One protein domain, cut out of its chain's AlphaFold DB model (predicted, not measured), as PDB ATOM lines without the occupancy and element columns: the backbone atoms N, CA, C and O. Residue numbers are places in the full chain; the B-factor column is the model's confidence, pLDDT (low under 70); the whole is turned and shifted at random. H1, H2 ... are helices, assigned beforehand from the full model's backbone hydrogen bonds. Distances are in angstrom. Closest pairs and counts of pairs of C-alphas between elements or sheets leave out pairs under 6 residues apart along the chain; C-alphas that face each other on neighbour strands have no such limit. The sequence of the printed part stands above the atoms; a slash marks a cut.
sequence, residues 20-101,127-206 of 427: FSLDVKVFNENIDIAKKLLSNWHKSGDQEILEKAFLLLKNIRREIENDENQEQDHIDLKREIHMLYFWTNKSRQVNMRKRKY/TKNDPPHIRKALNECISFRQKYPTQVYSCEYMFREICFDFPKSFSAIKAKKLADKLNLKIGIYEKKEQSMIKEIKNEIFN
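Overview. This is residues 20 to 101 and 127 to 206 of the 427 residues of an uncharacterized protein of Planctomycetes bacterium (UniProt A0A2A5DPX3). Two small three-helix bundles sit loosely next to each other, H1, H2 and H3 in one and H4, H5 and H6 in the other, and residues 190 to 206, of which 190 to 202 belong to the longest helix, H6, stick out as an arm. Within each bundle the helices run up and down, each against the one before it. The printed part has 162 residues with six named helices, H1 to H6 in that order, and no named strand; the class is all helix. The whole is loose, with a radius of gyration of the C-alphas of 18.8 A and spans of 54 by 44 by 42 A.

Along the chain. Start with H6, residues 170 to 202: find C-alpha 170 at (-63.937, -2.213, -47.939), and from there the helix runs 48.6 A to C-alpha 202 at (-33.750, -39.226, -38.735). Before it come H5, residues 152 to 165, 20.1 A long, and H4, residues 132 to 147, 22.4 A long. Now go to C-alpha 20 at (-27.993, 3.898, -35.442), where H1 begins, residues 20 to 44, 36.3 A long. H2 covers residues 47 to 65, 26.8 A, and H3 residues 72 to 101, 43.8 A.

Arrangement. H6 and H5 form a hairpin and touch, the C-alphas of Cys 163 and Ala 172 being the closest at 4.2 A, with a shallow tilt of 29 degrees, opposite ways; H6 does this with residues 171 to 186 alone. H5 and H4 are also a hairpin and touch, closest at the C-alphas of Arg 145 and Cys 155, 5.9 A, with a shallow tilt of 7 degrees. H4 and H6 touch through residues 134 to 138 and 171 to 175 alone, closest at the C-alphas of Arg 135 and Ser 171, 6.5 A. Toward the other bundle, H3 and H5 are close but not clearly touching, with the C-alphas of Arg 79 and Ser 154 closest at 7.9 A, and so are H2 and H4, with Glu 65 and Glu 140 closest at 7.6 A between C-alphas. There H2 touches H1, closest at the C-alphas of Ala 34 and Ala 53, 5.2 A, and H3, closest at Leu 57 and Tyr 85, 5.5 A between C-alphas. H1 and H3 only just touch, with 3 pairs of C-alphas within 8 A. In H1 to H6 every O i to N i+4 pair is within hydrogen-bond range.

Size, cuts and confidence. Look for the C-alphas farthest apart at Asn 129 and Asn 206, 61.5 A. Residues 102 to 126 are not printed, and C-alphas 101 and 127 are 37.3 A apart across this cut. Of the links that are printed whole, none is long. The mean pLDDT of the printed part is 74.7, with 42 residues under 70, among them 20 to 27, 62 to 75 and 93 to 101.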
ATOM      1  N   PHE A  20     -27.288   5.182 -35.475       42.19
ATOM      2  CA  PHE A  20     -27.993   3.898 -35.442       42.19
ATOM      3  C   PHE A  20     -28.183   3.355 -34.017       42.19
ATOM      4  O   PHE A  20     -29.275   2.926 -33.638       42.19
ATOM      5  N   SER A  21     -27.126   3.399 -33.197       43.69
ATOM      6  CA  SER A  21     -27.204   2.961 -31.801       43.69
ATOM      7  C   SER A  21     -28.115   3.855 -30.956       43.69
ATOM      8  O   SER A  21     -28.652   3.381 -29.961       43.69
ATOM      9  N   LEU A  22     -28.286   5.125 -31.336       44.69
ATOM     10  CA  LEU A  22     -29.123   6.099 -30.639       44.69
ATOM     11  C   LEU A  22     -30.618   5.858 -30.908       44.69
ATOM     12  O   LEU A  22     -31.378   5.807 -29.946       44.69
ATOM     13  N   ASP A  23     -31.036   5.592 -32.149       57.00
ATOM     14  CA  ASP A  23     -32.459   5.363 -32.471       57.00
ATOM     15  C   ASP A  23     -33.004   4.048 -31.883       57.00
ATOM     16  O   ASP A  23     -34.071   4.024 -31.265       57.00
ATOM     17  N   VAL A  24     -32.250   2.946 -31.986       60.91
ATOM     18  CA  VAL A  24     -32.651   1.659 -31.382       60.91
ATOM     19  C   VAL A  24     -32.645   1.741 -29.852       60.91
ATOM     20  O   VAL A  24     -33.523   1.163 -29.207       60.91
ATOM     21  N   LYS A  25     -31.705   2.486 -29.251       66.31
ATOM     22  CA  LYS A  25     -31.705   2.741 -27.801       66.31
ATOM     23  C   LYS A  25     -32.936   3.523 -27.366       66.31
ATOM     24  O   LYS A  25     -33.568   3.098 -26.409       66.31
ATOM     25  N   VAL A  26     -33.326   4.574 -28.086       69.69
ATOM     26  CA  VAL A  26     -34.531   5.358 -27.762       69.69
ATOM     27  C   VAL A  26     -35.793   4.492 -27.845       69.69
ATOM     28  O   VAL A  26     -36.645   4.547 -26.956       69.69
ATOM     29  N   PHE A  27     -35.916   3.629 -28.861       69.12
ATOM     30  CA  PHE A  27     -37.030   2.679 -28.923       69.12
ATOM     31  C   PHE A  27     -37.005   1.673 -27.770       69.12
ATOM     32  O   PHE A  27     -38.047   1.432 -27.159       69.12
ATOM     33  N   ASN A  28     -35.837   1.114 -27.444       72.38
ATOM     34  CA  ASN A  28     -35.676   0.198 -26.316       72.38
ATOM     35  C   ASN A  28     -36.023   0.870 -24.981       72.38
ATOM     36  O   ASN A  28     -36.779   0.298 -24.205       72.38
ATOM     37  N   GLU A  29     -35.572   2.101 -24.750       74.19
ATOM     38  CA  GLU A  29     -35.894   2.887 -23.557       74.19
ATOM     39  C   GLU A  29     -37.403   3.132 -23.442       74.19
ATOM     40  O   GLU A  29     -38.006   2.884 -22.397       74.19
ATOM     41  N   ASN A  30     -38.054   3.539 -24.533       74.19
ATOM     42  CA  ASN A  30     -39.500   3.753 -24.556       74.19
ATOM     43  C   ASN A  30     -40.293   2.451 -24.346       74.19
ATOM     44  O   ASN A  30     -41.323   2.440 -23.662       74.19
ATOM     45  N   ILE A  31     -39.814   1.334 -24.894       79.44
ATOM     46  CA  ILE A  31     -40.393   0.010 -24.650       79.44
ATOM     47  C   ILE A  31     -40.180  -0.410 -23.200       79.44
ATOM     48  O   ILE A  31     -41.105  -0.945 -22.597       79.44
ATOM     49  N   ASP A  32     -39.023  -0.138 -22.609       79.56
ATOM     50  CA  ASP A  32     -38.738  -0.444 -21.210       79.56
ATOM     51  C   ASP A  32     -39.610   0.388 -20.267       79.56
ATOM     52  O   ASP A  32     -40.138  -0.139 -19.283       79.56
ATOM     53  N   ILE A  33     -39.886   1.651 -20.610       80.19
ATOM     54  CA  ILE A  33     -40.891   2.471 -19.921       80.19
ATOM     55  C   ILE A  33     -42.275   1.820 -20.042       80.19
ATOM     56  O   ILE A  33     -42.968   1.655 -19.034       80.19
ATOM     57  N   ALA A  34     -42.681   1.390 -21.241       81.62
ATOM     58  CA  ALA A  34     -43.955   0.698 -21.435       81.62
ATOM     59  C   ALA A  34     -44.028  -0.614 -20.635       81.62
ATOM     60  O   ALA A  34     -45.045  -0.895 -19.998       81.62
ATOM     61  N   LYS A  35     -42.940  -1.391 -20.595       85.44
ATOM     62  CA  LYS A  35     -42.826  -2.622 -19.804       85.44
ATOM     63  C   LYS A  35     -42.928  -2.334 -18.310       85.44
ATOM     64  O   LYS A  35     -43.640  -3.047 -17.603       85.44
ATOM     65  N   LYS A  36     -42.291  -1.263 -17.829       84.75
ATOM     66  CA  LYS A  36     -42.379  -0.808 -16.434       84.75
ATOM     67  C   LYS A  36     -43.806  -0.403 -16.069       84.75
ATOM     68  O   LYS A  36     -44.298  -0.813 -15.020       84.75
ATOM     69  N   LEU A  37     -44.500   0.323 -16.947       82.44
ATOM     70  CA  LEU A  37     -45.914   0.662 -16.761       82.44
ATOM     71  C   LEU A  37     -46.789  -0.597 -16.709       82.44
ATOM     72  O   LEU A  37     -47.574  -0.748 -15.779       82.44
ATOM     73  N   LEU A  38     -46.619  -1.538 -17.640       83.88
ATOM     74  CA  LEU A  38     -47.369  -2.800 -17.638       83.88
ATOM     75  C   LEU A  38     -47.078  -3.659 -16.398       83.88
ATOM     76  O   LEU A  38     -47.994  -4.270 -15.852       83.88
ATOM     77  N   SER A  39     -45.833  -3.673 -15.919       85.75
ATOM     78  CA  SER A  39     -45.447  -4.355 -14.678       85.75
ATOM     79  C   SER A  39     -46.100  -3.714 -13.450       85.75
ATOM     80  O   SER A  39     -46.630  -4.416 -12.589       85.75
ATOM     81  N   ASN A  40     -46.124  -2.381 -13.384       84.06
ATOM     82  CA  ASN A  40     -46.799  -1.650 -12.313       84.06
ATOM     83  C   ASN A  40     -48.307  -1.891 -12.343       84.06
ATOM     84  O   ASN A  40     -48.890  -2.188 -11.304       84.06
ATOM     85  N   TRP A  41     -48.922  -1.849 -13.528       86.44
ATOM     86  CA  TRP A  41     -50.332  -2.181 -13.707       86.44
ATOM     87  C   TRP A  41     -50.648  -3.610 -13.263       86.44
ATOM     88  O   TRP A  41     -51.641  -3.821 -12.578       86.44
ATOM     89  N   HIS A  42     -49.802  -4.590 -13.587       77.62
ATOM     90  CA  HIS A  42     -49.989  -5.967 -13.130       77.62
ATOM     91  C   HIS A  42     -50.042  -6.066 -11.597       77.62
ATOM     92  O   HIS A  42     -50.812  -6.851 -11.051       77.62
ATOM     93  N   LYS A  43     -49.224  -5.271 -10.893       81.81
ATOM     94  CA  LYS A  43     -49.182  -5.251  -9.423       81.81
ATOM     95  C   LYS A  43     -50.359  -4.496  -8.805       81.81
ATOM     96  O   LYS A  43     -50.866  -4.927  -7.777       81.81
ATOM     97  N   SER A  44     -50.768  -3.373  -9.396       81.81
ATOM     98  CA  SER A  44     -51.766  -2.470  -8.805       81.81
ATOM     99  C   SER A  44     -53.192  -2.686  -9.314       81.81
ATOM    100  O   SER A  44     -54.147  -2.289  -8.655       81.81
ATOM    101  N   GLY A  45     -53.358  -3.262 -10.506       77.19
ATOM    102  CA  GLY A  45     -54.628  -3.302 -11.233       77.19
ATOM    103  C   GLY A  45     -55.105  -1.936 -11.750       77.19
ATOM    104  O   GLY A  45     -56.222  -1.847 -12.262       77.19
ATOM    105  N   ASP A  46     -54.291  -0.878 -11.636       79.50
ATOM    106  CA  ASP A  46     -54.696   0.505 -11.916       79.50
ATOM    107  C   ASP A  46     -54.877   0.789 -13.417       79.50
ATOM    108  O   ASP A  46     -53.939   0.797 -14.220       79.50
ATOM    109  N   GLN A  47     -56.117   1.080 -13.795       81.69
ATOM    110  CA  GLN A  47     -56.509   1.281 -15.179       81.69
ATOM    111  C   GLN A  47     -55.861   2.518 -15.826       81.69
ATOM    112  O   GLN A  47     -55.681   2.521 -17.045       81.69
ATOM    113  N   GLU A  48     -55.488   3.544 -15.057       80.44
ATOM    114  CA  GLU A  48     -54.793   4.716 -15.605       80.44
ATOM    115  C   GLU A  48     -53.384   4.358 -16.080       80.44
ATOM    116  O   GLU A  48     -52.940   4.819 -17.133       80.44
ATOM    117  N   ILE A  49     -52.697   3.480 -15.346       80.19
ATOM    118  CA  ILE A  49     -51.378   2.969 -15.731       80.19
ATOM    119  C   ILE A  49     -51.486   2.154 -17.026       80.19
ATOM    120  O   ILE A  49     -50.652   2.307 -17.921       80.19
ATOM    121  N   LEU A  50     -52.541   1.343 -17.165       79.50
ATOM    122  CA  LEU A  50     -52.805   0.585 -18.392       79.50
ATOM    123  C   LEU A  50     -53.060   1.502 -19.598       79.50
ATOM    124  O   LEU A  50     -52.573   1.219 -20.693       79.50
ATOM    125  N   GLU A  51     -53.795   2.602 -19.417       79.75
ATOM    126  CA  GLU A  51     -54.057   3.555 -20.504       79.75
ATOM    127  C   GLU A  51     -52.794   4.334 -20.894       79.75
ATOM    128  O   GLU A  51     -52.527   4.512 -22.085       79.75
ATOM    129  N   LYS A  52     -51.959   4.719 -19.918       74.25
ATOM    130  CA  LYS A  52     -50.641   5.327 -20.170       74.25
ATOM    131  C   LYS A  52     -49.742   4.389 -20.978       74.25
ATOM    132  O   LYS A  52     -49.177   4.809 -21.987       74.25
ATOM    133  N   ALA A  53     -49.673   3.110 -20.597       79.62
ATOM    134  CA  ALA A  53     -48.929   2.098 -21.347       79.62
ATOM    135  C   ALA A  53     -49.472   1.925 -22.775       79.62
ATOM    136  O   ALA A  53     -48.700   1.843 -23.729       79.62
ATOM    137  N   PHE A  54     -50.799   1.909 -22.941       82.31
ATOM    138  CA  PHE A  54     -51.442   1.796 -24.250       82.31
ATOM    139  C   PHE A  54     -51.096   2.968 -25.175       82.31
ATOM    140  O   PHE A  54     -50.749   2.744 -26.335       82.31
ATOM    141  N   LEU A  55     -51.184   4.206 -24.682       76.38
ATOM    142  CA  LEU A  55     -50.863   5.401 -25.462       76.38
ATOM    143  C   LEU A  55     -49.385   5.435 -25.856       76.38
ATOM    144  O   LEU A  55     -49.077   5.710 -27.015       76.38
ATOM    145  N   LEU A  56     -48.494   5.078 -24.929       76.31
ATOM    146  CA  LEU A  56     -47.063   4.984 -25.199       76.31
ATOM    147  C   LEU A  56     -46.770   3.934 -26.281       76.31
ATOM    148  O   LEU A  56     -46.180   4.263 -27.305       76.31
ATOM    149  N   LEU A  57     -47.278   2.705 -26.135       79.94
ATOM    150  CA  LEU A  57     -47.109   1.643 -27.138       79.94
ATOM    151  C   LEU A  57     -47.718   2.007 -28.496       79.94
ATOM    152  O   LEU A  57     -47.183   1.627 -29.533       79.94
ATOM    153  N   LYS A  58     -48.827   2.753 -28.510       77.88
ATOM    154  CA  LYS A  58     -49.440   3.265 -29.742       77.88
ATOM    155  C   LYS A  58     -48.529   4.266 -30.457       77.88
ATOM    156  O   LYS A  58     -48.504   4.266 -31.686       77.88
ATOM    157  N   ASN A  59     -47.824   5.114 -29.710       69.38
ATOM    158  CA  ASN A  59     -46.907   6.107 -30.264       69.38
ATOM    159  C   ASN A  59     -45.606   5.455 -30.741       69.38
ATOM    160  O   ASN A  59     -45.273   5.611 -31.909       69.38
ATOM    161  N   ILE A  60     -44.979   4.611 -29.912       74.06
ATOM    162  CA  ILE A  60     -43.788   3.823 -30.279       74.06
ATOM    163  C   ILE A  60     -44.053   3.025 -31.555       74.06
ATOM    164  O   ILE A  60     -43.246   3.025 -32.479       74.06
ATOM    165  N   ARG A  61     -45.216   2.365 -31.635       75.44
ATOM    166  CA  ARG A  61     -45.621   1.622 -32.830       75.44
ATOM    167  C   ARG A  61     -45.641   2.510 -34.076       75.44
ATOM    168  O   ARG A  61     -45.144   2.091 -35.109       75.44
ATOM    169  N   ARG A  62     -46.196   3.721 -33.985       68.44
ATOM    170  CA  ARG A  62     -46.237   4.664 -35.115       68.44
ATOM    171  C   ARG A  62     -44.849   5.158 -35.511       68.44
ATOM    172  O   ARG A  62     -44.596   5.343 -36.693       68.44
ATOM    173  N   GLU A  63     -43.984   5.401 -34.535       65.38
ATOM    174  CA  GLU A  63     -42.624   5.898 -34.760       65.38
ATOM    175  C   GLU A  63     -41.738   4.822 -35.392       65.38
ATOM    176  O   GLU A  63     -41.136   5.069 -36.433       65.38
ATOM    177  N   ILE A  64     -41.744   3.598 -34.854       67.56
ATOM    178  CA  ILE A  64     -40.941   2.497 -35.402       67.56
ATOM    179  C   ILE A  64     -41.425   2.065 -36.797       67.56
ATOM    180  O   ILE A  64     -40.661   1.517 -37.595       67.56
ATOM    181  N   GLU A  65     -42.705   2.286 -37.111       58.41
ATOM    182  CA  GLU A  65     -43.287   2.017 -38.430       58.41
ATOM    183  C   GLU A  65     -42.754   2.971 -39.513       58.41
ATOM    184  O   GLU A  65     -42.653   2.548 -40.665       58.41
ATOM    185  N   ASN A  66     -42.364   4.200 -39.152       58.78
ATOM    186  CA  ASN A  66     -41.762   5.171 -40.078       58.78
ATOM    187  C   ASN A  66     -40.270   4.906 -40.343       58.78
ATOM    188  O   ASN A  66     -39.691   5.512 -41.239       58.78
ATOM    189  N   ASP A  67     -39.655   4.005 -39.579       62.28
ATOM    190  CA  ASP A  67     -38.247   3.657 -39.711       62.28
ATOM    191  C   ASP A  67     -38.047   2.532 -40.755       62.28
ATOM    192  O   ASP A  67     -38.605   1.422 -40.652       62.28
ATOM    193  N   GLU A  68     -37.237   2.821 -41.781       56.41
ATOM    194  CA  GLU A  68     -36.903   1.954 -42.919       56.41
ATOM    195  C   GLU A  68     -35.811   0.907 -42.628       56.41
ATOM    196  O   GLU A  68     -35.587   0.016 -43.447       56.41
ATOM    197  N   ASN A  69     -35.278   0.852 -41.408       59.16
ATOM    198  CA  ASN A  69     -34.235  -0.095 -41.014       59.16
ATOM    199  C   ASN A  69     -34.651  -1.588 -41.120       59.16
ATOM    200  O   ASN A  69     -35.790  -1.965 -40.801       59.16
ATOM    201  N   GLN A  70     -33.751  -2.437 -41.631       53.75
ATOM    202  CA  GLN A  70     -34.005  -3.848 -41.973       53.75
ATOM    203  C   GLN A  70     -33.248  -4.860 -41.099       53.75
ATOM    204  O   GLN A  70     -33.375  -6.062 -41.330       53.75
ATOM    205  N   GLU A  71     -32.496  -4.412 -40.092       65.06
ATOM    206  CA  GLU A  71     -31.768  -5.328 -39.211       65.06
ATOM    207  C   GLU A  71     -32.687  -6.242 -38.381       65.06
ATOM    208  O   GLU A  71     -33.824  -5.898 -38.040       65.06
ATOM    209  N   GLN A  72     -32.181  -7.436 -38.051       59.84
ATOM    210  CA  GLN A  72     -32.934  -8.478 -37.344       59.84
ATOM    211  C   GLN A  72     -33.381  -8.028 -35.944       59.84
ATOM    212  O   GLN A  72     -34.510  -8.320 -35.544       59.84
ATOM    213  N   ASP A  73     -32.555  -7.249 -35.249       64.44
ATOM    214  CA  ASP A  73     -32.891  -6.696 -33.934       64.44
ATOM    215  C   ASP A  73     -34.057  -5.703 -34.029       64.44
ATOM    216  O   ASP A  73     -34.989  -5.742 -33.227       64.44
ATOM    217  N   HIS A  74     -34.086  -4.880 -35.083       67.56
ATOM    218  CA  HIS A  74     -35.192  -3.957 -35.365       67.56
ATOM    219  C   HIS A  74     -36.491  -4.697 -35.701       67.56
ATOM    220  O   HIS A  74     -37.589  -4.321 -35.283       67.56
ATOM    221  N   ILE A  75     -36.371  -5.798 -36.442       63.75
ATOM    222  CA  ILE A  75     -37.478  -6.699 -36.765       63.75
ATOM    223  C   ILE A  75     -38.097  -7.292 -35.499       63.75
ATOM    224  O   ILE A  75     -39.327  -7.330 -35.372       63.75
ATOM    225  N   ASP A  76     -37.265  -7.784 -34.588       71.12
ATOM    226  CA  ASP A  76     -37.735  -8.395 -33.352       71.12
ATOM    227  C   ASP A  76     -38.350  -7.349 -32.417       71.12
ATOM    228  O   ASP A  76     -39.419  -7.598 -31.849       71.12
ATOM    229  N   LEU A  77     -37.795  -6.135 -32.407       74.69
ATOM    230  CA  LEU A  77     -38.356  -4.975 -31.720       74.69
ATOM    231  C   LEU A  77     -39.767  -4.627 -32.214       74.69
ATOM    232  O   LEU A  77     -40.706  -4.502 -31.426       74.69
ATOM    233  N   LYS A  78     -39.961  -4.553 -33.537       71.81
ATOM    234  CA  LYS A  78     -41.282  -4.318 -34.147       71.81
ATOM    235  C   LYS A  78     -42.297  -5.374 -33.730       71.81
ATOM    236  O   LYS A  78     -43.425  -5.043 -33.357       71.81
ATOM    237  N   ARG A  79     -41.917  -6.655 -33.775       71.12
ATOM    238  CA  ARG A  79     -42.796  -7.762 -33.360       71.12
ATOM    239  C   ARG A  79     -43.196  -7.626 -31.897       71.12
ATOM    240  O   ARG A  79     -44.373  -7.806 -31.578       71.12
ATOM    241  N   GLU A  80     -42.240  -7.310 -31.031       80.00
ATOM    242  CA  GLU A  80     -42.479  -7.106 -29.607       80.00
ATOM    243  C   GLU A  80     -43.480  -5.971 -29.364       80.00
ATOM    244  O   GLU A  80     -44.480  -6.181 -28.671       80.00
ATOM    245  N   ILE A  81     -43.296  -4.819 -30.013       79.25
ATOM    246  CA  ILE A  81     -44.219  -3.681 -29.917       79.25
ATOM    247  C   ILE A  81     -45.627  -4.066 -30.382       79.25
ATOM    248  O   ILE A  81     -46.602  -3.781 -29.684       79.25
ATOM    249  N   HIS A  82     -45.764  -4.739 -31.532       74.00
ATOM    250  CA  HIS A  82     -47.074  -5.164 -32.037       74.00
ATOM    251  C   HIS A  82     -47.786  -6.118 -31.067       74.00
ATOM    252  O   HIS A  82     -48.991  -5.969 -30.836       74.00
ATOM    253  N   MET A  83     -47.060  -7.067 -30.466       79.56
ATOM    254  CA  MET A  83     -47.616  -7.970 -29.455       79.56
ATOM    255  C   MET A  83     -48.052  -7.211 -28.198       79.56
ATOM    256  O   MET A  83     -49.201  -7.351 -27.771       79.56
ATOM    257  N   LEU A  84     -47.163  -6.392 -27.626       82.62
ATOM    258  CA  LEU A  84     -47.445  -5.615 -26.419       82.62
ATOM    259  C   LEU A  84     -48.640  -4.683 -26.631       82.62
ATOM    260  O   LEU A  84     -49.562  -4.669 -25.812       82.62
ATOM    261  N   TYR A  85     -48.683  -3.963 -27.754       81.19
ATOM    262  CA  TYR A  85     -49.797  -3.087 -28.111       81.19
ATOM    263  C   TYR A  85     -51.125  -3.850 -28.177       81.19
ATOM    264  O   TYR A  85     -52.113  -3.450 -27.551       81.19
ATOM    265  N   PHE A  86     -51.156  -4.971 -28.906       75.94
ATOM    266  CA  PHE A  86     -52.371  -5.762 -29.080       75.94
ATOM    267  C   PHE A  86     -52.933  -6.243 -27.736       75.94
ATOM    268  O   PHE A  86     -54.128  -6.089 -27.464       75.94
ATOM    269  N   TRP A  87     -52.085  -6.784 -26.864       75.88
ATOM    270  CA  TRP A  87     -52.542  -7.344 -25.593       75.88
ATOM    271  C   TRP A  87     -52.860  -6.314 -24.536       75.88
ATOM    272  O   TRP A  87     -53.804  -6.510 -23.770       75.88
ATOM    273  N   THR A  88     -52.166  -5.184 -24.553       79.44
ATOM    274  CA  THR A  88     -52.554  -4.020 -23.759       79.44
ATOM    275  C   THR A  88     -53.962  -3.563 -24.164       79.44
ATOM    276  O   THR A  88     -54.842  -3.411 -23.314       79.44
ATOM    277  N   ASN A  89     -54.248  -3.474 -25.471       76.50
ATOM    278  CA  ASN A  89     -55.587  -3.142 -25.970       76.50
ATOM    279  C   ASN A  89     -56.640  -4.204 -25.598       76.50
ATOM    280  O   ASN A  89     -57.765  -3.860 -25.227       76.50
ATOM    281  N   LYS A  90     -56.309  -5.502 -25.665       73.44
ATOM    282  CA  LYS A  90     -57.231  -6.578 -25.251       73.44
ATOM    283  C   LYS A  90     -57.529  -6.545 -23.757       73.44
ATOM    284  O   LYS A  90     -58.704  -6.609 -23.394       73.44
ATOM    285  N   SER A  91     -56.512  -6.386 -22.919       74.12
ATOM    286  CA  SER A  91     -56.655  -6.277 -21.461       74.12
ATOM    287  C   SER A  91     -57.547  -5.092 -21.093       74.12
ATOM    288  O   SER A  91     -58.510  -5.239 -20.336       74.12
ATOM    289  N   ARG A  92     -57.347  -3.948 -21.762       77.38
ATOM    290  CA  ARG A  92     -58.218  -2.775 -21.643       77.38
ATOM    291  C   ARG A  92     -59.680  -3.095 -21.974       77.38
ATOM    292  O   ARG A  92     -60.575  -2.769 -21.197       77.38
ATOM    293  N   GLN A  93     -59.934  -3.769 -23.097       67.94
ATOM    294  CA  GLN A  93     -61.292  -4.129 -23.526       67.94
ATOM    295  C   GLN A  93     -61.986  -5.118 -22.576       67.94
ATOM    296  O   GLN A  93     -63.200  -5.024 -22.380       67.94
ATOM    297  N   VAL A  94     -61.251  -6.071 -21.994       66.69
ATOM    298  CA  VAL A  94     -61.793  -7.023 -21.009       66.69
ATOM    299  C   VAL A  94     -62.146  -6.307 -19.702       66.69
ATOM    300  O   VAL A  94     -63.243  -6.509 -19.181       66.69
ATOM    301  N   ASN A  95     -61.288  -5.408 -19.215       60.19
ATOM    302  CA  ASN A  95     -61.550  -4.638 -17.993       60.19
ATOM    303  C   ASN A  95     -62.712  -3.643 -18.151       60.19
ATOM    304  O   ASN A  95     -63.561  -3.546 -17.264       60.19
ATOM    305  N   MET A  96     -62.840  -2.985 -19.310       56.75
ATOM    306  CA  MET A  96     -64.021  -2.166 -19.625       56.75
ATOM    307  C   MET A  96     -65.321  -2.988 -19.618       56.75
ATOM    308  O   MET A  96     -66.370  -2.492 -19.208       56.75
ATOM    309  N   ARG A  97     -65.271  -4.262 -20.037       49.84
ATOM    310  CA  ARG A  97     -66.427  -5.174 -19.999       49.84
ATOM    311  C   ARG A  97     -66.770  -5.639 -18.585       49.84
ATOM    312  O   ARG A  97     -67.954  -5.685 -18.275       49.84
ATOM    313  N   LYS A  98     -65.782  -5.913 -17.720       49.88
ATOM    314  CA  LYS A  98     -66.034  -6.193 -16.292       49.88
ATOM    315  C   LYS A  98     -66.768  -5.028 -15.614       49.88
ATOM    316  O   LYS A  98     -67.725  -5.267 -14.889       49.88
ATOM    317  N   ARG A  99     -66.406  -3.774 -15.931       43.00
ATOM    318  CA  ARG A  99     -67.137  -2.580 -15.457       43.00
ATOM    319  C   ARG A  99     -68.557  -2.477 -16.031       43.00
ATOM    320  O   ARG A  99     -69.470  -2.142 -15.291       43.00
ATOM    321  N   LYS A 100     -68.775  -2.821 -17.309       34.38
ATOM    322  CA  LYS A 100     -70.123  -2.828 -17.924       34.38
ATOM    323  C   LYS A 100     -71.056  -3.909 -17.365       34.38
ATOM    324  O   LYS A 100     -72.254  -3.662 -17.287       34.38
ATOM    325  N   TYR A 101     -70.534  -5.071 -16.969       32.59
ATOM    326  CA  TYR A 101     -71.336  -6.132 -16.342       32.59
ATOM    327  C   TYR A 101     -71.743  -5.815 -14.895       32.59
ATOM    328  O   TYR A 101     -72.737  -6.361 -14.434       32.59
ATOM    329  N   THR A 127     -60.553   2.138 -52.120       46.56
ATOM    330  CA  THR A 127     -60.106   2.642 -50.803       46.56
ATOM    331  C   THR A 127     -60.676   4.023 -50.455       46.56
ATOM    332  O   THR A 127     -60.688   4.385 -49.280       46.56
ATOM    333  N   LYS A 128     -61.208   4.794 -51.418       51.25
ATOM    334  CA  LYS A 128     -61.618   6.201 -51.199       51.25
ATOM    335  C   LYS A 128     -62.785   6.410 -50.216       51.25
ATOM    336  O   LYS A 128     -62.844   7.478 -49.609       51.25
ATOM    337  N   ASN A 129     -63.619   5.400 -49.961       61.47
ATOM    338  CA  ASN A 129     -64.816   5.552 -49.116       61.47
ATOM    339  C   ASN A 129     -64.632   5.150 -47.644       61.47
ATOM    340  O   ASN A 129     -65.476   5.492 -46.821       61.47
ATOM    341  N   ASP A 130     -63.554   4.445 -47.288       71.31
ATOM    342  CA  ASP A 130     -63.303   4.124 -45.881       71.31
ATOM    343  C   ASP A 130     -62.700   5.334 -45.144       71.31
ATOM    344  O   ASP A 130     -61.866   6.048 -45.713       71.31
ATOM    345  N   PRO A 131     -63.051   5.546 -43.861       78.31
ATOM    346  CA  PRO A 131     -62.411   6.544 -43.018       78.31
ATOM    347  C   PRO A 131     -60.870   6.492 -43.099       78.31
ATOM    348  O   PRO A 131     -60.294   5.397 -43.114       78.31
ATOM    349  N   PRO A 132     -60.170   7.648 -43.088       77.00
ATOM    350  CA  PRO A 132     -58.716   7.711 -43.263       77.00
ATOM    351  C   PRO A 132     -57.918   6.796 -42.327       77.00
ATOM    352  O   PRO A 132     -56.910   6.228 -42.737       77.00
ATOM    353  N   HIS A 133     -58.389   6.602 -41.093       71.81
ATOM    354  CA  HIS A 133     -57.725   5.744 -40.112       71.81
ATOM    355  C   HIS A 133     -57.754   4.249 -40.486       71.81
ATOM    356  O   HIS A 133     -56.793   3.543 -40.199       71.81
ATOM    357  N   ILE A 134     -58.804   3.769 -41.168       74.31
ATOM    358  CA  ILE A 134     -58.915   2.371 -41.625       74.31
ATOM    359  C   ILE A 134     -57.998   2.139 -42.827       74.31
ATOM    360  O   ILE A 134     -57.260   1.155 -42.876       74.31
ATOM    361  N   ARG A 135     -57.996   3.084 -43.780       75.94
ATOM    362  CA  ARG A 135     -57.062   3.066 -44.913       75.94
ATOM    363  C   ARG A 135     -55.611   3.042 -44.447       75.94
ATOM    364  O   ARG A 135     -54.813   2.276 -44.979       75.94
ATOM    365  N   LYS A 136     -55.286   3.884 -43.460       76.38
ATOM    366  CA  LYS A 136     -53.943   3.968 -42.891       76.38
ATOM    367  C   LYS A 136     -53.515   2.617 -42.310       76.38
ATOM    368  O   LYS A 136     -52.479   2.111 -42.723       76.38
ATOM    369  N   ALA A 137     -54.367   1.979 -41.503       72.12
ATOM    370  CA  ALA A 137     -54.095   0.650 -40.947       72.12
ATOM    371  C   ALA A 137     -53.832  -0.418 -42.028       72.12
ATOM    372  O   ALA A 137     -52.938  -1.252 -41.889       72.12
ATOM    373  N   LEU A 138     -54.579  -0.392 -43.141       80.50
ATOM    374  CA  LEU A 138     -54.337  -1.306 -44.262       80.50
ATOM    375  C   LEU A 138     -53.011  -1.040 -44.973       80.50
ATOM    376  O   LEU A 138     -52.302  -1.993 -45.299       80.50
ATOM    377  N   ASN A 139     -52.679   0.226 -45.215       78.69
ATOM    378  CA  ASN A 139     -51.418   0.592 -45.847       78.69
ATOM    379  C   ASN A 139     -50.225   0.216 -44.962       78.69
ATOM    380  O   ASN A 139     -49.287  -0.386 -45.471       78.69
ATOM    381  N   GLU A 140     -50.311   0.442 -43.647       74.62
ATOM    382  CA  GLU A 140     -49.308   0.000 -42.663       74.62
ATOM    383  C   GLU A 140     -49.036  -1.511 -42.784       74.62
ATOM    384  O   GLU A 140     -47.888  -1.942 -42.891       74.62
ATOM    385  N   CYS A 141     -50.086  -2.337 -42.875       76.94
ATOM    386  CA  CYS A 141     -49.935  -3.789 -43.027       76.94
ATOM    387  C   CYS A 141     -49.308  -4.196 -44.373       76.94
ATOM    388  O   CYS A 141     -48.563  -5.176 -44.452       76.94
ATOM    389  N   ILE A 142     -49.623  -3.472 -45.452       78.00
ATOM    390  CA  ILE A 142     -49.046  -3.719 -46.779       78.00
ATOM    391  C   ILE A 142     -47.554  -3.376 -46.778       78.00
ATOM    392  O   ILE A 142     -46.760  -4.211 -47.215       78.00
ATOM    393  N   SER A 143     -47.185  -2.212 -46.243       73.56
ATOM    394  CA  SER A 143     -45.793  -1.775 -46.118       73.56
ATOM    395  C   SER A 143     -44.984  -2.739 -45.250       73.56
ATOM    396  O   SER A 143     -43.916  -3.190 -45.662       73.56
ATOM    397  N   PHE A 144     -45.534  -3.165 -44.106       70.19
ATOM    398  CA  PHE A 144     -44.899  -4.168 -43.247       70.19
ATOM    399  C   PHE A 144     -44.608  -5.469 -44.006       70.19
ATOM    400  O   PHE A 144     -43.500  -5.999 -43.949       70.19
ATOM    401  N   ARG A 145     -45.578  -5.973 -44.777       78.31
ATOM    402  CA  ARG A 145     -45.398  -7.199 -45.567       78.31
ATOM    403  C   ARG A 145     -44.350  -7.049 -46.669       78.31
ATOM    404  O   ARG A 145     -43.626  -8.007 -46.931       78.31
ATOM    405  N   GLN A 146     -44.324  -5.911 -47.361       72.44
ATOM    406  CA  GLN A 146     -43.337  -5.649 -48.414       72.44
ATOM    407  C   GLN A 146     -41.923  -5.651 -47.841       72.44
ATOM    408  O   GLN A 146     -41.029  -6.257 -48.424       72.44
ATOM    409  N   LYS A 147     -41.760  -5.041 -46.667       63.22
ATOM    410  CA  LYS A 147     -40.483  -4.944 -45.968       63.22
ATOM    411  C   LYS A 147     -40.042  -6.264 -45.326       63.22
ATOM    412  O   LYS A 147     -38.855  -6.552 -45.272       63.22
ATOM    413  N   TYR A 148     -40.992  -7.089 -44.877       66.50
ATOM    414  CA  TYR A 148     -40.713  -8.323 -44.135       66.50
ATOM    415  C   TYR A 148     -41.411  -9.557 -44.742       66.50
ATOM    416  O   TYR A 148     -42.295 -10.158 -44.120       66.50
ATOM    417  N   PRO A 149     -41.010  -9.995 -45.949       65.25
ATOM    418  CA  PRO A 149     -41.720 -11.027 -46.712       65.25
ATOM    419  C   PRO A 149     -41.722 -12.417 -46.056       65.25
ATOM    420  O   PRO A 149     -42.610 -13.225 -46.340       65.25
ATOM    421  N   THR A 150     -40.764 -12.701 -45.171       67.06
ATOM    422  CA  THR A 150     -40.652 -13.965 -44.423       67.06
ATOM    423  C   THR A 150     -41.556 -14.015 -43.186       67.06
ATOM    424  O   THR A 150     -41.796 -15.091 -42.641       67.06
ATOM    425  N   GLN A 151     -42.135 -12.886 -42.761       73.56
ATOM    426  CA  GLN A 151     -42.994 -12.789 -41.571       73.56
ATOM    427  C   GLN A 151     -44.446 -13.162 -41.855       73.56
ATOM    428  O   GLN A 151     -45.387 -12.430 -41.541       73.56
ATOM    429  N   VAL A 152     -44.633 -14.324 -42.471       80.94
ATOM    430  CA  VAL A 152     -45.921 -14.750 -43.021       80.94
ATOM    431  C   VAL A 152     -47.020 -14.853 -41.960       80.94
ATOM    432  O   VAL A 152     -48.129 -14.390 -42.217       80.94
ATOM    433  N   TYR A 153     -46.712 -15.350 -40.755       82.38
ATOM    434  CA  TYR A 153     -47.676 -15.463 -39.651       82.38
ATOM    435  C   TYR A 153     -48.106 -14.097 -39.100       82.38
ATOM    436  O   TYR A 153     -49.298 -13.846 -38.936       82.38
ATOM    437  N   SER A 154     -47.152 -13.197 -38.846       79.44
ATOM    438  CA  SER A 154     -47.431 -11.843 -38.349       79.44
ATOM    439  C   SER A 154     -48.206 -11.025 -39.381       79.44
ATOM    440  O   SER A 154     -49.194 -10.385 -39.038       79.44
ATOM    441  N   CYS A 155     -47.833 -11.117 -40.661       81.19
ATOM    442  CA  CYS A 155     -48.557 -10.453 -41.740       81.19
ATOM    443  C   CYS A 155     -49.988 -10.990 -41.884       81.19
ATOM    444  O   CYS A 155     -50.923 -10.201 -41.996       81.19
ATOM    445  N   GLU A 156     -50.177 -12.320 -41.879       86.44
ATOM    446  CA  GLU A 156     -51.514 -12.938 -41.917       86.44
ATOM    447  C   GLU A 156     -52.372 -12.394 -40.784       86.44
ATOM    448  O   GLU A 156     -53.497 -11.945 -41.011       86.44
ATOM    449  N   TYR A 157     -51.793 -12.359 -39.586       82.06
ATOM    450  CA  TYR A 157     -52.444 -11.858 -38.397       82.06
ATOM    451  C   TYR A 157     -52.856 -10.387 -38.530       82.06
ATOM    452  O   TYR A 157     -54.023 -10.074 -38.302       82.06
ATOM    453  N   MET A 158     -51.943  -9.500 -38.932       79.62
ATOM    454  CA  MET A 158     -52.211  -8.063 -39.072       79.62
ATOM    455  C   MET A 158     -53.336  -7.788 -40.080       79.62
ATOM    456  O   MET A 158     -54.243  -7.001 -39.814       79.62
ATOM    457  N   PHE A 159     -53.359  -8.500 -41.213       81.12
ATOM    458  CA  PHE A 159     -54.468  -8.378 -42.161       81.12
ATOM    459  C   PHE A 159     -55.799  -8.864 -41.568       81.12
ATOM    460  O   PHE A 159     -56.827  -8.215 -41.761       81.12
ATOM    461  N   ARG A 160     -55.803  -9.972 -40.815       79.38
ATOM    462  CA  ARG A 160     -57.008 -10.437 -40.104       79.38
ATOM    463  C   ARG A 160     -57.468  -9.461 -39.029       79.38
ATOM    464  O   ARG A 160     -58.665  -9.381 -38.774       79.38
ATOM    465  N   GLU A 161     -56.550  -8.737 -38.398       75.88
ATOM    466  CA  GLU A 161     -56.878  -7.735 -37.382       75.88
ATOM    467  C   GLU A 161     -57.705  -6.594 -37.985       75.88
ATOM    468  O   GLU A 161     -58.724  -6.221 -37.416       75.88
ATOM    469  N   ILE A 162     -57.376  -6.141 -39.198       75.62
ATOM    470  CA  ILE A 162     -58.198  -5.155 -39.922       75.62
ATOM    471  C   ILE A 162     -59.602  -5.703 -40.193       75.62
ATOM    472  O   ILE A 162     -60.591  -4.985 -40.030       75.62
ATOM    473  N   CYS A 163     -59.710  -6.973 -40.597       73.25
ATOM    474  CA  CYS A 163     -61.009  -7.622 -40.788       73.25
ATOM    475  C   CYS A 163     -61.826  -7.650 -39.499       73.25
ATOM    476  O   CYS A 163     -63.043  -7.484 -39.533       73.25
ATOM    477  N   PHE A 164     -61.146  -7.874 -38.381       69.12
ATOM    478  CA  PHE A 164     -61.744  -7.954 -37.064       69.12
ATOM    479  C   PHE A 164     -62.190  -6.578 -36.539       69.12
ATOM    480  O   PHE A 164     -63.303  -6.446 -36.032       69.12
ATOM    481  N   ASP A 165     -61.352  -5.552 -36.669       64.56
ATOM    482  CA  ASP A 165     -61.637  -4.218 -36.138       64.56
ATOM    483  C   ASP A 165     -62.659  -3.457 -36.993       64.56
ATOM    484  O   ASP A 165     -63.459  -2.681 -36.464       64.56
ATOM    485  N   PHE A 166     -62.692  -3.718 -38.305       76.38
ATOM    486  CA  PHE A 166     -63.524  -2.977 -39.254       76.38
ATOM    487  C   PHE A 166     -64.333  -3.894 -40.188       76.38
ATOM    488  O   PHE A 166     -64.257  -3.741 -41.409       76.38
ATOM    489  N   PRO A 167     -65.163  -4.817 -39.667       66.56
ATOM    490  CA  PRO A 167     -65.729  -5.938 -40.430       66.56
ATOM    491  C   PRO A 167     -66.634  -5.543 -41.606       66.56
ATOM    492  O   PRO A 167     -66.852  -6.350 -42.506       66.56
ATOM    493  N   LYS A 168     -67.160  -4.312 -41.612       72.44
ATOM    494  CA  LYS A 168     -68.025  -3.772 -42.676       72.44
ATOM    495  C   LYS A 168     -67.281  -2.888 -43.691       72.44
ATOM    496  O   LYS A 168     -67.902  -2.417 -44.637       72.44
ATOM    497  N   SER A 169     -65.987  -2.638 -43.487       76.12
ATOM    498  CA  SER A 169     -65.179  -1.765 -44.352       76.12
ATOM    499  C   SER A 169     -64.740  -2.461 -45.641       76.12
ATOM    500  O   SER A 169     -64.539  -3.680 -45.685       76.12
ATOM    501  N   PHE A 170     -64.509  -1.681 -46.696       76.62
ATOM    502  CA  PHE A 170     -63.937  -2.213 -47.939       76.62
ATOM    503  C   PHE A 170     -62.493  -2.690 -47.732       76.62
ATOM    504  O   PHE A 170     -62.070  -3.716 -48.278       76.62
ATOM    505  N   SER A 171     -61.750  -1.989 -46.879       78.69
ATOM    506  CA  SER A 171     -60.390  -2.318 -46.464       78.69
ATOM    507  C   SER A 171     -60.325  -3.666 -45.748       78.69
ATOM    508  O   SER A 171     -59.420  -4.446 -46.035       78.69
ATOM    509  N   ALA A 172     -61.313  -4.010 -44.915       76.12
ATOM    510  CA  ALA A 172     -61.415  -5.334 -44.299       76.12
ATOM    511  C   ALA A 172     -61.606  -6.451 -45.329       76.12
ATOM    512  O   ALA A 172     -60.974  -7.501 -45.215       76.12
ATOM    513  N   ILE A 173     -62.414  -6.236 -46.372       79.50
ATOM    514  CA  ILE A 173     -62.578  -7.220 -47.455       79.50
ATOM    515  C   ILE A 173     -61.244  -7.441 -48.182       79.50
ATOM    516  O   ILE A 173     -60.884  -8.576 -48.509       79.50
ATOM    517  N   LYS A 174     -60.486  -6.366 -48.433       81.06
ATOM    518  CA  LYS A 174     -59.164  -6.448 -49.069       81.06
ATOM    519  C   LYS A 174     -58.140  -7.135 -48.163       81.06
ATOM    520  O   LYS A 174     -57.431  -8.024 -48.634       81.06
ATOM    521  N   ALA A 175     -58.101  -6.776 -46.884       81.31
ATOM    522  CA  ALA A 175     -57.236  -7.396 -45.889       81.31
ATOM    523  C   ALA A 175     -57.512  -8.902 -45.781       81.31
ATOM    524  O   ALA A 175     -56.581  -9.700 -45.862       81.31
ATOM    525  N   LYS A 176     -58.787  -9.310 -45.777       81.75
ATOM    526  CA  LYS A 176     -59.188 -10.723 -45.761       81.75
ATOM    527  C   LYS A 176     -58.589 -11.494 -46.932       81.75
ATOM    528  O   LYS A 176     -57.939 -12.513 -46.733       81.75
ATOM    529  N   LYS A 177     -58.725 -10.965 -48.153       82.12
ATOM    530  CA  LYS A 177     -58.147 -11.588 -49.358       82.12
ATOM    531  C   LYS A 177     -56.622 -11.702 -49.282       82.12
ATOM    532  O   LYS A 177     -56.055 -12.661 -49.802       82.12
ATOM    533  N   LEU A 178     -55.941 -10.724 -48.682       84.75
ATOM    534  CA  LEU A 178     -54.488 -10.765 -48.490       84.75
ATOM    535  C   LEU A 178     -54.087 -11.808 -47.441       84.75
ATOM    536  O   LEU A 178     -53.151 -12.567 -47.689       84.75
ATOM    537  N   ALA A 179     -54.825 -11.895 -46.333       84.00
ATOM    538  CA  ALA A 179     -54.647 -12.926 -45.317       84.00
ATOM    539  C   ALA A 179     -54.872 -14.333 -45.894       84.00
ATOM    540  O   ALA A 179     -54.041 -15.214 -45.701       84.00
ATOM    541  N   ASP A 180     -55.933 -14.537 -46.681       80.19
ATOM    542  CA  ASP A 180     -56.226 -15.818 -47.341       80.19
ATOM    543  C   ASP A 180     -55.080 -16.252 -48.278       80.19
ATOM    544  O   ASP A 180     -54.676 -17.415 -48.283       80.19
ATOM    545  N   LYS A 181     -54.487 -15.313 -49.031       83.19
ATOM    546  CA  LYS A 181     -53.311 -15.593 -49.877       83.19
ATOM    547  C   LYS A 181     -52.069 -15.957 -49.064       83.19
ATOM    548  O   LYS A 181     -51.290 -16.804 -49.495       83.19
ATOM    549  N   LEU A 182     -51.852 -15.303 -47.923       84.31
ATOM    550  CA  LEU A 182     -50.743 -15.634 -47.024       84.31
ATOM    551  C   LEU A 182     -50.935 -17.004 -46.380       84.31
ATOM    552  O   LEU A 182     -49.966 -17.745 -46.274       84.31
ATOM    553  N   ASN A 183     -52.172 -17.372 -46.047       78.81
ATOM    554  CA  ASN A 183     -52.503 -18.682 -45.496       78.81
ATOM    555  C   ASN A 183     -52.019 -19.826 -46.416       78.81
ATOM    556  O   ASN A 183     -51.353 -20.756 -45.969       78.81
ATOM    557  N   LEU A 184     -52.228 -19.700 -47.733       78.56
ATOM    558  CA  LEU A 184     -51.703 -20.668 -48.709       78.56
ATOM    559  C   LEU A 184     -50.167 -20.759 -48.694       78.56
ATOM    560  O   LEU A 184     -49.612 -21.851 -48.802       78.56
ATOM    561  N   LYS A 185     -49.474 -19.626 -48.535       80.88
ATOM    562  CA  LYS A 185     -48.006 -19.596 -48.443       80.88
ATOM    563  C   LYS A 185     -47.495 -20.223 -47.148       80.88
ATOM    564  O   LYS A 185     -46.495 -20.935 -47.195       80.88
ATOM    565  N   ILE A 186     -48.186 -19.992 -46.032       84.00
ATOM    566  CA  ILE A 186     -47.881 -20.622 -44.740       84.00
ATOM    567  C   ILE A 186     -47.941 -22.145 -44.880       84.00
ATOM    568  O   ILE A 186     -46.992 -22.819 -44.502       84.00
ATOM    569  N   GLY A 187     -48.977 -22.691 -45.525       80.94
ATOM    570  CA  GLY A 187     -49.081 -24.139 -45.734       80.94
ATOM    571  C   GLY A 187     -47.922 -24.745 -46.541       80.94
ATOM    572  O   GLY A 187     -47.477 -25.852 -46.248       80.94
ATOM    573  N   ILE A 188     -47.399 -24.032 -47.545       82.38
ATOM    574  CA  ILE A 188     -46.213 -24.473 -48.307       82.38
ATOM    575  C   ILE A 188     -44.960 -24.419 -47.427       82.38
ATOM    576  O   ILE A 188     -44.176 -25.370 -47.407       82.38
ATOM    577  N   TYR A 189     -44.791 -23.321 -46.687       82.81
ATOM    578  CA  TYR A 189     -43.677 -23.130 -45.761       82.81
ATOM    579  C   TYR A 189     -43.633 -24.236 -44.701       82.81
ATOM    580  O   TYR A 189     -42.602 -24.881 -44.530       82.81
ATOM    581  N   GLU A 190     -44.767 -24.529 -44.062       86.94
ATOM    582  CA  GLU A 190     -44.874 -25.569 -43.037       86.94
ATOM    583  C   GLU A 190     -44.572 -26.958 -43.588       86.94
ATOM    584  O   GLU A 190     -43.896 -27.738 -42.927       86.94
ATOM    585  N   LYS A 191     -45.005 -27.282 -44.813       87.25
ATOM    586  CA  LYS A 191     -44.646 -28.563 -45.443       87.25
ATOM    587  C   LYS A 191     -43.136 -28.702 -45.625       87.25
ATOM    588  O   LYS A 191     -42.586 -29.761 -45.325       87.25
ATOM    589  N   LYS A 192     -42.466 -27.638 -46.081       85.88
ATOM    590  CA  LYS A 192     -41.003 -27.617 -46.224       85.88
ATOM    591  C   LYS A 192     -40.316 -27.751 -44.863       85.88
ATOM    592  O   LYS A 192     -39.417 -28.572 -44.715       85.88
ATOM    593  N   GLU A 193     -40.777 -26.994 -43.869       87.38
ATOM    594  CA  GLU A 193     -40.283 -27.057 -42.490       87.38
ATOM    595  C   GLU A 193     -40.426 -28.475 -41.912       87.38
ATOM    596  O   GLU A 193     -39.474 -29.016 -41.361       87.38
ATOM    597  N   GLN A 194     -41.578 -29.128 -42.096       90.06
ATOM    598  CA  GLN A 194     -41.815 -30.490 -41.607       90.06
ATOM    599  C   GLN A 194     -40.935 -31.540 -42.296       90.06
ATOM    600  O   GLN A 194     -40.497 -32.476 -41.624       90.06
ATOM    601  N   SER A 195     -40.644 -31.391 -43.595       91.25
ATOM    602  CA  SER A 195     -39.687 -32.270 -44.291       91.25
ATOM    603  C   SER A 195     -38.308 -32.183 -43.647       91.25
ATOM    604  O   SER A 195     -37.756 -33.195 -43.224       91.25
ATOM    605  N   MET A 196     -37.809 -30.961 -43.453       90.12
ATOM    606  CA  MET A 196     -36.501 -30.728 -42.841       90.12
ATOM    607  C   MET A 196     -36.451 -31.195 -41.387       90.12
ATOM    608  O   MET A 196     -35.479 -31.813 -40.965       90.12
ATOM    609  N   ILE A 197     -37.514 -30.968 -40.608       92.38
ATOM    610  CA  ILE A 197     -37.615 -31.500 -39.243       92.38
ATOM    611  C   ILE A 197     -37.531 -33.031 -39.255       92.38
ATOM    612  O   ILE A 197     -36.908 -33.611 -38.366       92.38
ATOM    613  N   LYS A 198     -38.165 -33.700 -40.224       93.19
ATOM    614  CA  LYS A 198     -38.106 -35.161 -40.354       93.19
ATOM    615  C   LYS A 198     -36.690 -35.632 -40.689       93.19
ATOM    616  O   LYS A 198     -36.220 -36.568 -40.053       93.19
ATOM    617  N   GLU A 199     -36.014 -34.965 -41.620       91.88
ATOM    618  CA  GLU A 199     -34.611 -35.229 -41.967       91.88
ATOM    619  C   GLU A 199     -33.703 -35.087 -40.737       91.88
ATOM    620  O   GLU A 199     -33.062 -36.055 -40.339       91.88
ATOM    621  N   ILE A 200     -33.769 -33.946 -40.038       92.56
ATOM    622  CA  ILE A 200     -32.991 -33.689 -38.812       92.56
ATOM    623  C   ILE A 200     -33.232 -34.780 -37.759       92.56
ATOM    624  O   ILE A 200     -32.290 -35.253 -37.127       92.56
ATOM    625  N   LYS A 201     -34.489 -35.194 -37.550       91.94
ATOM    626  CA  LYS A 201     -34.831 -36.243 -36.575       91.94
ATOM    627  C   LYS A 201     -34.271 -37.610 -36.957       91.94
ATOM    628  O   LYS A 201     -33.856 -38.341 -36.064       91.94
ATOM    629  N   ASN A 202     -34.275 -37.952 -38.243       91.44
ATOM    630  CA  ASN A 202     -33.750 -39.226 -38.735       91.44
ATOM    631  C   ASN A 202     -32.228 -39.320 -38.576       91.44
ATOM    632  O   ASN A 202     -31.701 -40.409 -38.377       91.44
ATOM    633  N   GLU A 203     -31.532 -38.186 -38.630       89.94
ATOM    634  CA  GLU A 203     -30.086 -38.125 -38.418       89.94
ATOM    635  C   GLU A 203     -29.681 -38.218 -36.931       89.94
ATOM    636  O   GLU A 203     -28.496 -38.345 -36.630       89.94
ATOM    637  N   ILE A 204     -30.625 -38.125 -35.985       90.31
ATOM    638  CA  ILE A 204     -30.342 -38.254 -34.549       90.31
ATOM    639  C   ILE A 204     -30.433 -39.725 -34.141       90.31
ATOM    640  O   ILE A 204     -31.507 -40.338 -34.158       90.31
ATOM    641  N   PHE A 205     -29.314 -40.285 -33.682       87.62
ATOM    642  CA  PHE A 205     -29.265 -41.664 -33.209       87.62
ATOM    643  C   PHE A 205     -30.242 -41.895 -32.044       87.62
ATOM    644  O   PHE A 205     -30.273 -41.146 -31.065       87.62
ATOM    645  N   ASN A 206     -31.043 -42.964 -32.123       90.81
ATOM    646  CA  ASN A 206     -32.049 -43.328 -31.115       90.81
ATOM    647  C   ASN A 206     -33.113 -42.247 -30.814       90.81
ATOM    648  O   ASN A 206     -33.733 -42.293 -29.744       90.81
TER     649      ASN A 206